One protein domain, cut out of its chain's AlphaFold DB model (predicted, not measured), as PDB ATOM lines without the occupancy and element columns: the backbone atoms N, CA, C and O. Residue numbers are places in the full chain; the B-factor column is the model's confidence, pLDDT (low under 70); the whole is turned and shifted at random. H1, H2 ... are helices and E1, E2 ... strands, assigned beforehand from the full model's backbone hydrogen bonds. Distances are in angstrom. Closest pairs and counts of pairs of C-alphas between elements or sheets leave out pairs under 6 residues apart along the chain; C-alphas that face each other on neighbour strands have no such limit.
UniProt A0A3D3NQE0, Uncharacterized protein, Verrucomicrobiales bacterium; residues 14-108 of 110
ATOM      1  N   LEU A  14     373.445 292.746 267.135       79.69
ATOM      2  CA  LEU A  14     373.071 293.452 268.355       79.69
ATOM      3  C   LEU A  14     372.190 292.539 269.207       79.69
ATOM      4  O   LEU A  14     371.484 291.682 268.672       79.69
ATOM      5  N   ASP A  15     372.199 292.754 270.521       85.00
ATOM      6  CA  ASP A  15     371.276 292.102 271.457       85.00
ATOM      7  C   ASP A  15     371.305 290.558 271.391       85.00
ATOM      8  O   ASP A  15     370.256 289.917 271.462       85.00
ATOM      9  N   LEU A  16     372.497 289.962 271.231       88.50
ATOM     10  CA  LEU A  16     372.686 288.508 271.177       88.50
ATOM     11  C   LEU A  16     372.307 287.874 272.525       88.50
ATOM     12  O   LEU A  16     372.960 288.119 273.538       88.50
ATOM     13  N   LYS A  17     371.244 287.065 272.547       92.81
ATOM     14  CA  LYS A  17     370.694 286.439 273.758       92.81
ATOM     15  C   LYS A  17     370.428 284.959 273.520       92.81
ATOM     16  O   LYS A  17     369.930 284.590 272.459       92.81
ATOM     17  N   LEU A  18     370.696 284.131 274.525       92.81
ATOM     18  CA  LEU A  18     370.275 282.731 274.558       92.81
ATOM     19  C   LEU A  18     368.994 282.617 275.391       92.81
ATOM     20  O   LEU A  18     368.950 283.098 276.521       92.81
ATOM     21  N   ARG A  19     367.943 282.013 274.835       93.75
ATOM     22  CA  ARG A  19     366.677 281.758 275.534       93.75
ATOM     23  C   ARG A  19     365.996 280.532 274.944       93.75
ATOM     24  O   ARG A  19     365.810 280.503 273.732       93.75
ATOM     25  N   ASP A  20     365.575 279.593 275.792       91.69
ATOM     26  CA  ASP A  20     364.796 278.409 275.400       91.69
ATOM     27  C   ASP A  20     365.400 277.726 274.161       91.69
ATOM     28  O   ASP A  20     364.752 277.697 273.124       91.69
ATOM     29  N   ASP A  21     366.676 277.320 274.237       94.12
ATOM     30  CA  ASP A  21     367.485 276.728 273.148       94.12
ATOM     31  C   ASP A  21     367.756 277.595 271.902       94.12
ATOM     32  O   ASP A  21     368.432 277.154 270.968       94.12
ATOM     33  N   LYS A  22     367.301 278.851 271.884       95.62
ATOM     34  CA  LYS A  22     367.433 279.751 270.732       95.62
ATOM     35  C   LYS A  22     368.435 280.852 270.980       95.62
ATOM     36  O   LYS A  22     368.403 281.532 272.004       95.62
ATOM     37  N   ILE A  23     369.235 281.114 269.957       95.19
ATOM     38  CA  ILE A  23     369.947 282.373 269.821       95.19
ATOM     39  C   ILE A  23     368.986 283.382 269.194       95.19
ATOM     40  O   ILE A  23     368.502 283.205 268.071       95.19
ATOM     41  N   ILE A  24     368.703 284.443 269.937       95.38
ATOM     42  CA  ILE A  24     367.909 285.592 269.513       95.38
ATOM     43  C   ILE A  24     368.876 286.747 269.295       95.38
ATOM     44  O   ILE A  24     369.714 287.026 270.147       95.38
ATOM     45  N   TYR A  25     368.773 287.412 268.151       93.81
ATOM     46  CA  TYR A  25     369.678 288.503 267.807       93.81
ATOM     47  C   TYR A  25     369.004 289.514 266.892       93.81
ATOM     48  O   TYR A  25     368.039 289.208 266.187       93.81
ATOM     49  N   ARG A  26     369.540 290.730 266.866       91.56
ATOM     50  CA  ARG A  26     369.097 291.798 265.979       91.56
ATOM     51  C   ARG A  26     370.160 292.093 264.931       91.56
ATOM     52  O   ARG A  26     371.347 292.186 265.231       91.56
ATOM     53  N   ARG A  27     369.724 292.270 263.684       87.31
ATOM     54  CA  ARG A  27     370.567 292.725 262.571       87.31
ATOM     55  C   ARG A  27     369.838 293.844 261.835       87.31
ATOM     56  O   ARG A  27     368.803 293.624 261.206       87.31
ATOM     57  N   GLY A  28     370.363 295.064 261.937       86.81
ATOM     58  CA  GLY A  28     369.631 296.265 261.529       86.81
ATOM     59  C   GLY A  28     368.381 296.476 262.393       86.81
ATOM     60  O   GLY A  28     368.473 296.529 263.619       86.81
ATOM     61  N   ARG A  29     367.209 296.593 261.758       88.88
ATOM     62  CA  ARG A  29     365.907 296.733 262.442       88.88
ATOM     63  C   ARG A  29     365.177 295.401 262.651       88.88
ATOM     64  O   ARG A  29     364.133 295.378 263.291       88.88
ATOM     65  N   SER A  30     365.718 294.302 262.129       90.38
ATOM     66  CA  SER A  30     365.060 292.994 262.155       90.38
ATOM     67  C   SER A  30     365.586 292.129 263.296       90.38
ATOM     68  O   SER A  30     366.797 292.059 263.520       90.38
ATOM     69  N   THR A  31     364.673 291.448 263.989       93.56
ATOM     70  CA  THR A  31     364.993 290.437 265.006       93.56
ATOM     71  C   THR A  31     364.907 289.049 264.386       93.56
ATOM     72  O   THR A  31     363.917 288.720 263.736       93.56
ATOM     73  N   PHE A  32     365.926 288.235 264.619       94.50
ATOM     74  CA  PHE A  32     366.049 286.875 264.118       94.50
ATOM     75  C   PHE A  32     366.172 285.895 265.276       94.50
ATOM     76  O   PHE A  32     366.555 286.257 266.392       94.50
ATOM     77  N   ARG A  33     365.817 284.641 264.999       95.38
ATOM     78  CA  ARG A  33     365.894 283.534 265.950       95.38
ATOM     79  C   ARG A  33     366.367 282.290 265.220       95.38
ATOM     80  O   ARG A  33     365.933 282.032 264.098       95.38
ATOM     81  N   VAL A  34     367.225 281.521 265.867       96.75
ATOM     82  CA  VAL A  34     367.667 280.214 265.382       96.75
ATOM     83  C   VAL A  34     367.932 279.320 266.582       96.75
ATOM     84  O   VAL A  34     368.463 279.790 267.587       96.75
ATOM     85  N   ARG A  35     367.524 278.051 266.511       97.25
ATOM     86  CA  ARG A  35     367.836 277.090 267.573       97.25
ATOM     87  C   ARG A  35     369.317 276.730 267.516       97.25
ATOM     88  O   ARG A  35     369.877 276.601 266.427       97.25
ATOM     89  N   VAL A  36     369.944 276.548 268.672       96.38
ATOM     90  CA  VAL A  36     371.359 276.164 268.777       96.38
ATOM     91  C   VAL A  36     371.612 274.836 268.061       96.38
ATOM     92  O   VAL A  36     372.596 274.719 267.335       96.38
ATOM     93  N   GLU A  37     370.687 273.879 268.175       97.25
ATOM     94  CA  GLU A  37     370.775 272.581 267.491       97.25
ATOM     95  C   GLU A  37     370.902 272.714 265.967       97.25
ATOM     96  O   GLU A  37     371.593 271.924 265.337       97.25
ATOM     97  N   GLU A  38     370.286 273.737 265.367       97.81
ATOM     98  CA  GLU A  38     370.287 273.933 263.916       97.81
ATOM     99  C   GLU A  38     371.640 274.443 263.427       97.81
ATOM    100  O   GLU A  38     372.134 274.041 262.372       97.81
ATOM    101  N   LEU A  39     372.261 275.314 264.225       96.81
ATOM    102  CA  LEU A  39     373.623 275.777 263.987       96.81
ATOM    103  C   LEU A  39     374.620 274.633 264.178       96.81
ATOM    104  O   LEU A  39     375.505 274.446 263.343       96.81
ATOM    105  N   HIS A  40     374.444 273.844 265.239       96.88
ATOM    106  CA  HIS A  40     375.280 272.683 265.515       96.88
ATOM    107  C   HIS A  40     375.154 271.615 264.422       96.88
ATOM    108  O   HIS A  40     376.168 271.111 263.952       96.88
ATOM    109  N   ALA A  41     373.941 271.314 263.954       97.81
ATOM    110  CA  ALA A  41     373.710 270.363 262.871       97.81
ATOM    111  C   ALA A  41     374.401 270.800 261.570       97.81
ATOM    112  O   ALA A  41     375.030 269.978 260.908       97.81
ATOM    113  N   ALA A  42     374.336 272.092 261.229       97.38
ATOM    114  CA  ALA A  42     375.039 272.630 260.066       97.38
ATOM    115  C   ALA A  42     376.567 272.528 260.215       97.38
ATOM    116  O   ALA A  42     377.244 272.145 259.262       97.38
ATOM    117  N   TYR A  43     377.111 272.826 261.399       96.69
ATOM    118  CA  TYR A  43     378.534 272.628 261.691       96.69
ATOM    119  C   TYR A  43     378.941 271.155 261.554       96.69
ATOM    120  O   TYR A  43     379.869 270.848 260.812       96.69
ATOM    121  N   ALA A  44     378.223 270.249 262.221       96.75
ATOM    122  CA  ALA A  44     378.538 268.825 262.248       96.75
ATOM    123  C   ALA A  44     378.486 268.196 260.849       96.75
ATOM    124  O   ALA A  44     379.376 267.434 260.486       96.75
ATOM    125  N   HIS A  45     377.483 268.554 260.040       97.38
ATOM    126  CA  HIS A  45     377.340 268.041 258.678       97.38
ATOM    127  C   HIS A  45     378.469 268.500 257.739       97.38
ATOM    128  O   HIS A  45     378.860 267.766 256.832       97.38
ATOM    129  N   HIS A  46     378.999 269.705 257.954       96.31
ATOM    130  CA  HIS A  46     380.003 270.323 257.087       96.31
ATOM    131  C   HIS A  46     381.416 270.358 257.684       96.31
ATOM    132  O   HIS A  46     382.298 271.047 257.163       96.31
ATOM    133  N   ARG A  47     381.657 269.627 258.773       95.00
ATOM    134  CA  ARG A  47     382.977 269.537 259.401       95.00
ATOM    135  C   ARG A  47     384.028 269.049 258.397       95.00
ATOM    136  O   ARG A  47     383.743 268.202 257.555       95.00
ATOM    137  N   GLY A  48     385.214 269.657 258.434       94.44
ATOM    138  CA  GLY A  48     386.309 269.388 257.492       94.44
ATOM    139  C   GLY A  48     386.093 269.907 256.060       94.44
ATOM    140  O   GLY A  48     387.002 269.825 255.222       94.44
ATOM    141  N   GLN A  49     384.923 270.476 255.745       95.06
ATOM    142  CA  GLN A  49     384.583 270.932 254.397       95.06
ATOM    143  C   GLN A  49     384.852 272.426 254.203       95.06
ATOM    144  O   GLN A  49     384.781 273.251 255.120       95.06
ATOM    145  N   ARG A  50     385.110 272.794 252.945       94.06
ATOM    146  CA  ARG A  50     384.991 274.178 252.486       94.06
ATOM    147  C   ARG A  50     383.542 274.428 252.091       94.06
ATOM    148  O   ARG A  50     383.022 273.752 251.208       94.06
ATOM    149  N   ILE A  51     382.909 275.414 252.710       94.50
ATOM    150  CA  ILE A  51     381.489 275.701 252.518       94.50
ATOM    151  C   ILE A  51     381.234 277.127 252.067       94.50
ATOM    152  O   ILE A  51     381.982 278.053 252.378       94.50
ATOM    153  N   THR A  52     380.118 277.295 251.364       94.19
ATOM    154  CA  THR A  52     379.588 278.593 250.949       94.19
ATOM    155  C   THR A  52     378.215 278.825 251.565       94.19
ATOM    156  O   THR A  52     377.536 277.890 251.994       94.19
ATOM    157  N   THR A  53     377.740 280.070 251.533       92.38
ATOM    158  CA  THR A  53     376.340 280.368 251.898       92.38
ATOM    159  C   THR A  53     375.312 279.548 251.112       92.38
ATOM    160  O   THR A  53     374.252 279.250 251.650       92.38
ATOM    161  N   ASN A  54     375.600 279.155 249.866       92.94
ATOM    162  CA  ASN A  54     374.683 278.330 249.076       92.94
ATOM    163  C   ASN A  54     374.622 276.888 249.586       92.94
ATOM    164  O   ASN A  54     373.525 276.345 249.676       92.94
ATOM    165  N   ALA A  55     375.761 276.312 249.984       93.94
ATOM    166  CA  ALA A  55     375.800 274.972 250.570       93.94
ATOM    167  C   ALA A  55     374.934 274.903 251.841       93.94
ATOM    168  O   ALA A  55     374.080 274.031 251.968       93.94
ATOM    169  N   ILE A  56     375.051 275.905 252.721       95.88
ATOM    170  CA  ILE A  56     374.237 275.982 253.945       95.88
ATOM    171  C   ILE A  56     372.740 276.149 253.642       95.88
ATOM    172  O   ILE A  56     371.898 275.547 254.312       95.88
ATOM    173  N   ARG A  57     372.377 276.940 252.620       95.12
ATOM    174  CA  ARG A  57     370.971 277.061 252.188       95.12
ATOM    175  C   ARG A  57     370.410 275.726 251.719       95.12
ATOM    176  O   ARG A  57     369.275 275.422 252.058       95.12
ATOM    177  N   GLN A  58     371.185 274.961 250.953       95.19
ATOM    178  CA  GLN A  58     370.768 273.664 250.423       95.19
ATOM    179  C   GLN A  58     370.644 272.603 251.520       95.19
ATOM    180  O   GLN A  58     369.719 271.801 251.464       95.19
ATOM    181  N   PHE A  59     371.517 272.640 252.531       96.94
ATOM    182  CA  PHE A  59     371.477 271.709 253.660       96.94
ATOM    183  C   PHE A  59     370.151 271.774 254.431       96.94
ATOM    184  O   PHE A  59     369.513 270.748 254.658       96.94
ATOM    185  N   LYS A  60     369.710 272.979 254.827       96.94
ATOM    186  CA  LYS A  60     368.438 273.149 255.548       96.94
ATOM    187  C   LYS A  60     367.721 274.454 255.177       96.94
ATOM    188  O   LYS A  60     367.769 275.437 255.930       96.94
ATOM    189  N   PRO A  61     367.005 274.477 254.035       96.81
ATOM    190  CA  PRO A  61     366.397 275.695 253.492       96.81
ATOM    191  C   PRO A  61     365.418 276.373 254.456       96.81
ATOM    192  O   PRO A  61     365.432 277.594 254.593       96.81
ATOM    193  N   ALA A  62     364.634 275.585 255.199       96.94
ATOM    194  CA  ALA A  62     363.663 276.082 256.178       96.94
ATOM    195  C   ALA A  62     364.285 276.894 257.333       96.94
ATOM    196  O   ALA A  62     363.573 277.603 258.037       96.94
ATOM    197  N   VAL A  63     365.606 276.817 257.534       97.31
ATOM    198  CA  VAL A  63     366.331 277.583 258.560       97.31
ATOM    199  C   VAL A  63     367.149 278.712 257.934       97.31
ATOM    200  O   VAL A  63     367.190 279.825 258.471       97.31
ATOM    201  N   PHE A  64     367.789 278.444 256.795       96.81
ATOM    202  CA  PHE A  64     368.844 279.294 256.241       96.81
ATOM    203  C   PHE A  64     368.469 280.028 254.949       96.81
ATOM    204  O   PHE A  64     369.225 280.892 254.505       96.81
ATOM    205  N   ASP A  65     367.321 279.742 254.336       95.50
ATOM    206  CA  ASP A  65     366.911 280.383 253.088       95.50
ATOM    207  C   ASP A  65     365.615 281.188 253.245       95.50
ATOM    208  O   ASP A  65     364.530 280.656 253.461       95.50
ATOM    209  N   SER A  66     365.723 282.505 253.050       93.12
ATOM    210  CA  SER A  66     364.579 283.426 253.035       93.12
ATOM    211  C   SER A  66     363.596 283.181 251.888       93.12
ATOM    212  O   SER A  66     362.478 283.690 251.918       93.12
ATOM    213  N   LYS A  67     364.005 282.439 250.853       94.12
ATOM    214  CA  LYS A  67     363.155 282.088 249.711       94.12
ATOM    215  C   LYS A  67     362.453 280.738 249.870       94.12
ATOM    216  O   LYS A  67     361.522 280.480 249.114       94.12
ATOM    217  N   ALA A  68     362.841 279.919 250.850       94.19
ATOM    218  CA  ALA A  68     362.233 278.613 251.083       94.19
ATOM    219  C   ALA A  68     360.760 278.711 251.517       94.19
ATOM    220  O   ALA A  68     360.263 279.775 251.904       94.19
ATOM    221  N   ARG A  69     360.045 277.586 251.444       93.25
ATOM    222  CA  ARG A  69     358.682 277.417 251.963       93.25
ATOM    223  C   ARG A  69     358.625 276.091 252.745       93.25
ATOM    224  O   ARG A  69     358.757 275.050 252.110       93.25
ATOM    225  N   PRO A  70     358.477 276.112 254.088       90.75
ATOM    226  CA  PRO A  70     358.409 277.297 254.954       90.75
ATOM    227  C   PRO A  70     359.687 278.153 254.884       90.75
ATOM    228  O   PRO A  70     360.768 277.653 254.577       90.75
ATOM    229  N   ALA A  71     359.544 279.462 255.107       91.31
ATOM    230  CA  ALA A  71     360.637 280.419 254.938       91.31
ATOM    231  C   ALA A  71     361.610 280.398 256.124       91.31
ATOM    232  O   ALA A  71     361.188 280.526 257.271       91.31
ATOM    233  N   GLY A  72     362.907 280.295 255.825       93.94
ATOM    234  CA  GLY A  72     363.998 280.489 256.777       93.94
ATOM    235  C   GLY A  72     364.562 281.914 256.749       93.94
ATOM    236  O   GLY A  72     363.953 282.848 256.221       93.94
ATOM    237  N   HIS A  73     365.771 282.101 257.288       92.75
ATOM    238  CA  HIS A  73     366.456 283.394 257.289       92.75
ATOM    239  C   HIS A  73     367.934 283.266 256.912       92.75
ATOM    240  O   HIS A  73     368.752 282.759 257.671       92.75
ATOM    241  N   SER A  74     368.315 283.860 255.780       91.88
ATOM    242  CA  SER A  74     369.709 283.892 255.310       91.88
ATOM    243  C   SER A  74     370.674 284.633 256.239       91.88
ATOM    244  O   SER A  74     371.879 284.391 256.193       91.88
ATOM    245  N   CYS A  75     370.161 285.475 257.143       91.56
ATOM    246  CA  CYS A  75     370.960 286.089 258.206       91.56
ATOM    247  C   CYS A  75     371.522 285.061 259.199       91.56
ATOM    248  O   CYS A  75     372.599 285.296 259.743       91.56
ATOM    249  N   ASN A  76     370.859 283.908 259.370       95.00
ATOM    250  CA  ASN A  76     371.344 282.829 260.234       95.00
ATOM    251  C   ASN A  76     372.669 282.245 259.727       95.00
ATOM    252  O   ASN A  76     373.477 281.795 260.530       95.00
ATOM    253  N   ILE A  77     372.935 282.313 258.418       94.31
ATOM    254  CA  ILE A  77     374.213 281.871 257.844       94.31
ATOM    255  C   ILE A  77     375.338 282.824 258.239       94.31
ATOM    256  O   ILE A  77     376.418 282.382 258.608       94.31
ATOM    257  N   SER A  78     375.083 284.137 258.189       91.44
ATOM    258  CA  SER A  78     376.062 285.123 258.652       91.44
ATOM    259  C   SER A  78     376.388 284.906 260.127       91.44
ATOM    260  O   SER A  78     377.558 284.930 260.484       91.44
ATOM    261  N   LEU A  79     375.372 284.646 260.962       93.19
ATOM    262  CA  LEU A  79     375.587 284.316 262.371       93.19
ATOM    263  C   LEU A  79     376.438 283.047 262.526       93.19
ATOM    264  O   LEU A  79     377.425 283.078 263.251       93.19
ATOM    265  N   LEU A  80     376.087 281.961 261.827       95.25
ATOM    266  CA  LEU A  80     376.841 280.704 261.856       95.25
ATOM    267  C   LEU A  80     378.314 280.934 261.505       95.25
ATOM    268  O   LEU A  80     379.197 280.521 262.246       95.25
ATOM    269  N   PHE A  81     378.585 281.628 260.399       93.31
ATOM    270  CA  PHE A  81     379.949 281.866 259.930       93.31
ATOM    271  C   PHE A  81     380.743 282.722 260.918       93.31
ATOM    272  O   PHE A  81     381.892 282.401 261.212       93.31
ATOM    273  N   SER A  82     380.126 283.760 261.491       89.50
ATOM    274  CA  SER A  82     380.753 284.564 262.542       89.50
ATOM    275  C   SER A  82     381.070 283.752 263.791       89.50
ATOM    276  O   SER A  82     382.159 283.905 264.334       89.50
ATOM    277  N   LEU A  83     380.158 282.882 264.238       91.94
ATOM    278  CA  LEU A  83     380.396 282.015 265.392       91.94
ATOM    279  C   LEU A  83     381.545 281.042 265.123       91.94
ATOM    280  O   LEU A  83     382.436 280.930 265.955       91.94
ATOM    281  N   LEU A  84     381.575 280.396 263.955       93.62
ATOM    282  CA  LEU A  84     382.640 279.456 263.598       93.62
ATOM    283  C   LEU A  84     384.018 280.121 263.572       93.62
ATOM    284  O   LEU A  84     384.970 279.558 264.098       93.62
ATOM    285  N   VAL A  85     384.123 281.325 263.006       90.81
ATOM    286  CA  VAL A  85     385.381 282.086 263.018       90.81
ATOM    287  C   VAL A  85     385.746 282.505 264.443       90.81
ATOM    288  O   VAL A  85     386.881 282.321 264.863       90.81
ATOM    289  N   ARG A  86     384.789 283.031 265.218       88.75
ATOM    290  CA  ARG A  86     385.054 283.568 266.563       88.75
ATOM    291  C   ARG A  86     385.389 282.495 267.601       88.75
ATOM    292  O   ARG A  86     386.075 282.812 268.570       88.75
ATOM    293  N   LEU A  87     384.893 281.277 267.397       90.88
ATOM    294  CA  LEU A  87     385.206 280.076 268.177       90.88
ATOM    295  C   LEU A  87     386.422 279.321 267.621       90.88
ATOM    296  O   LEU A  87     386.703 278.219 268.074       90.88
ATOM    297  N   GLU A  88     387.104 279.875 266.615       91.88
ATOM    298  CA  GLU A  88     388.280 279.275 265.979       91.88
ATOM    299  C   GLU A  88     388.026 277.881 265.381       91.88
ATOM    300  O   GLU A  88     388.954 277.096 265.190       91.88
ATOM    301  N   LEU A  89     386.777 277.585 265.019       94.00
ATOM    302  CA  LEU A  89     386.353 276.354 264.342       94.00
ATOM    303  C   LEU A  89     386.450 276.461 262.810       94.00
ATOM    304  O   LEU A  89     386.154 275.501 262.100       94.00
ATOM    305  N   ALA A  90     386.851 277.620 262.287       92.94
ATOM    306  CA  ALA A  90     387.073 277.871 260.867       92.94
ATOM    307  C   ALA A  90     388.318 278.741 260.637       92.94
ATOM    308  O   ALA A  90     388.679 279.544 261.491       92.94
ATOM    309  N   GLU A  91     388.973 278.573 259.485       83.31
ATOM    310  CA  GLU A  91     390.294 279.168 259.214       83.31
ATOM    311  C   GLU A  91     390.245 280.616 258.706       83.31
ATOM    312  O   GLU A  91     391.155 281.385 258.984       83.31
ATOM    313  N   SER A  92     389.203 281.019 257.975       78.81
ATOM    314  CA  SER A  92     388.920 282.424 257.633       78.81
ATOM    315  C   SER A  92     387.645 282.536 256.804       78.81
ATOM    316  O   SER A  92     387.225 281.589 256.132       78.81
ATOM    317  N   LEU A  93     387.014 283.708 256.866       85.19
ATOM    318  CA  LEU A  93     385.853 284.053 256.060       85.19
ATOM    319  C   LEU A  93     386.290 284.880 254.851       85.19
ATOM    320  O   LEU A  93     386.837 285.963 254.999       85.19
ATOM    321  N   THR A  94     385.985 284.392 253.656       87.06
ATOM    322  CA  THR A  94     386.285 285.053 252.379       87.06
ATOM    323  C   THR A  94     385.003 285.363 251.607       87.06
ATOM    324  O   THR A  94     383.939 284.806 251.895       87.06
ATOM    325  N   GLY A  95     385.100 286.249 250.616       84.81
ATOM    326  CA  GLY A  95     383.976 286.696 249.790       84.81
ATOM    327  C   GLY A  95     383.120 287.789 250.441       84.81
ATOM    328  O   GLY A  95     383.262 288.103 251.624       84.81
ATOM    329  N   LYS A  96     382.219 288.396 249.659       80.12
ATOM    330  CA  LYS A  96     381.425 289.575 250.083       80.12
ATOM    331  C   LYS A  96     380.003 289.260 250.543       80.12
ATOM    332  O   LYS A  96     379.280 290.155 250.986       80.12
ATOM    333  N   GLY A  97     379.565 288.009 250.425       75.00
ATOM    334  CA  GLY A  97     378.202 287.617 250.785       75.00
ATOM    335  C   GLY A  97     377.133 288.155 249.834       75.00
ATOM    336  O   GLY A  97     375.978 288.305 250.239       75.00
ATOM    337  N   SER A  98     377.497 288.445 248.585       78.31
ATOM    338  CA  SER A  98     376.610 288.962 247.542       78.31
ATOM    339  C   SER A  98     376.367 287.917 246.443       78.31
ATOM    340  O   SER A  98     376.945 286.828 246.430       78.31
ATOM    341  N   ARG A  99     375.443 288.207 245.519       75.81
ATOM    342  CA  ARG A  99     375.189 287.327 244.370       75.81
ATOM    343  C   ARG A  99     376.419 287.341 243.454       75.81
ATOM    344  O   ARG A  99     376.798 288.404 242.987       75.81
ATOM    345  N   GLY A 100     377.001 286.169 243.198       83.31
ATOM    346  CA  GLY A 100     378.240 286.017 242.419       83.31
ATOM    347  C   GLY A 100     379.522 286.023 243.264       83.31
ATOM    348  O   GLY A 100     380.532 285.513 242.802       83.31
ATOM    349  N   ASP A 101     379.458 286.500 244.510       82.38
ATOM    350  CA  ASP A 101     380.580 286.529 245.459       82.38
ATOM    351  C   ASP A 101     380.086 286.123 246.867       82.38
ATOM    352  O   ASP A 101     379.908 286.960 247.765       82.38
ATOM    353  N   PRO A 102     379.722 284.838 247.054       85.19
ATOM    354  CA  PRO A 102     379.175 284.358 248.311       85.19
ATOM    355  C   PRO A 102     380.254 284.284 249.391       85.19
ATOM    356  O   PRO A 102     381.408 283.953 249.129       85.19
ATOM    357  N   PHE A 103     379.836 284.464 250.645       89.31
ATOM    358  CA  PHE A 103     380.698 284.131 251.772       89.31
ATOM    359  C   PHE A 103     381.113 282.659 251.713       89.31
ATOM    360  O   PHE A 103     380.262 281.786 251.483       89.31
ATOM    361  N   THR A 104     382.397 282.417 251.963       90.81
ATOM    362  CA  THR A 104     383.054 281.110 251.909       90.81
ATOM    363  C   THR A 104     384.010 280.950 253.090       90.81
ATOM    364  O   THR A 104     384.790 281.858 253.366       90.81
ATOM    365  N   LEU A 105     383.988 279.800 253.767       92.69
ATOM    366  CA  LEU A 105     384.954 279.455 254.820       92.69
ATOM    367  C   LEU A 105     385.314 277.965 254.787       92.69
ATOM    368  O   LEU A 105     384.588 277.161 254.195       92.69
ATOM    369  N   ARG A 106     386.427 277.590 255.422       93.94
ATOM    370  CA  ARG A 106     386.803 276.192 255.682       93.94
ATOM    371  C   ARG A 106     386.582 275.879 257.155       93.94
ATOM    372  O   ARG A 106     387.158 276.554 258.004       93.94
ATOM    373  N   ILE A 107     385.739 274.886 257.434       94.44
ATOM    374  CA  ILE A 107     385.534 274.373 258.790       94.44
ATOM    375  C   ILE A 107     386.694 273.434 259.111       94.44
ATOM    376  O   ILE A 107     387.017 272.558 258.304       94.44
ATOM    377  N   LYS A 108     387.319 273.626 260.274       92.06
ATOM    378  CA  LYS A 108     388.408 272.772 260.745       92.06
ATOM    379  C   LYS A 108     387.891 271.359 260.992       92.06
ATOM    380  O   LYS A 108     386.765 271.169 261.462       92.06
TER     381      LYS A 108
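This is residues 14 to 108 of the 110 residues of an uncharacterized protein of Verrucomicrobiales bacterium (UniProt A0A3D3NQE0). One helix, H4, lies in the middle between two small three-stranded sheets, E1 E2 E3 near its beginning and E4 E6 E5 over its later part. H1 crosses near H4, and H2 and H3 meet at a corner on another side of it. The printed part has 95 residues, with four named helices and six named strands in the order E1 E2 E3 H1 E4 H2 H3 H4 E5 E6. Both sheets are antiparallel and the class is mixed, helices and strands. The whole is compact and rounded, with a radius of gyration of the C-alphas of 12.6 A and spans of 29 by 27 by 24 A.

E1, residues 14 to 19, E2, residues 22 to 27, and E3, residues 30 to 35, form a meander, each strand the antiparallel neighbour of the one before. N 17 and O 24 are 2.8 A apart, and N 23 and O 34 are 2.8 A apart, both within hydrogen-bond range. H4, residues 75 to 86, is on this sheet at a height of 10.6 A; its closest C-alphas to E3 are Asn 76 and Val 34, 6.8 A apart. On the local plane it stands at 70 degrees to E2, across the strands. H4 is also on one face of the sheet of E4, residues 50 to 52, E6, residues 104 to 107, and E5, residues 90 to 94, making two layers, a helix over a sheet. Its height there is 9.9 A, and the closest C-alphas of H4 and E5 are Leu 84 and Ala 90, 5.4 A apart. Across the antiparallel neighbours E4 and E6, N 51 and O 105 are 2.8 A apart, and across the hairpin of E5 and E6, N 94 and O 104 are 2.8 A apart, both within hydrogen-bond range. H1, residues 36 to 45, only grazes the first sheet, with its residues 36 to 39. H1 and H4 are close but not clearly touching, the closest C-alphas being Leu 39 and Leu 80 at 6.3 A. H3, residues 61 to 64, touches residues 75 to 77 of H4, with the C-alphas of Phe 64 and Asn 76 closest at 5.9 A. H2, residues 53 to 59, and H3 touch only at the corner, and only just, with 3 pairs of C-alphas within 8 A; Arg 57 and Phe 64 are closest at 5.1 A. Each O i to N i+4 pair is within hydrogen-bond range in H1, H2 and H4; H3 is too short for one.

E1 begins at C-alpha 14 (373.071, 293.452, 268.355). From first to last C-alpha, E3 measures 17.0 A, H4 16.6 A, E2 15.6 A, E1 15.1 A and H1 14.3 A. H4 begins at C-alpha 75 (370.960, 286.089, 258.206), and E6 ends at C-alpha 107 (385.534, 274.373, 258.790).

The C-alphas farthest apart, Asp 20 and Gly 100, are 36.4 A apart. The printed part has no cut and no long link. The mean pLDDT of the printed part is 92.0, and no printed residue is under 70.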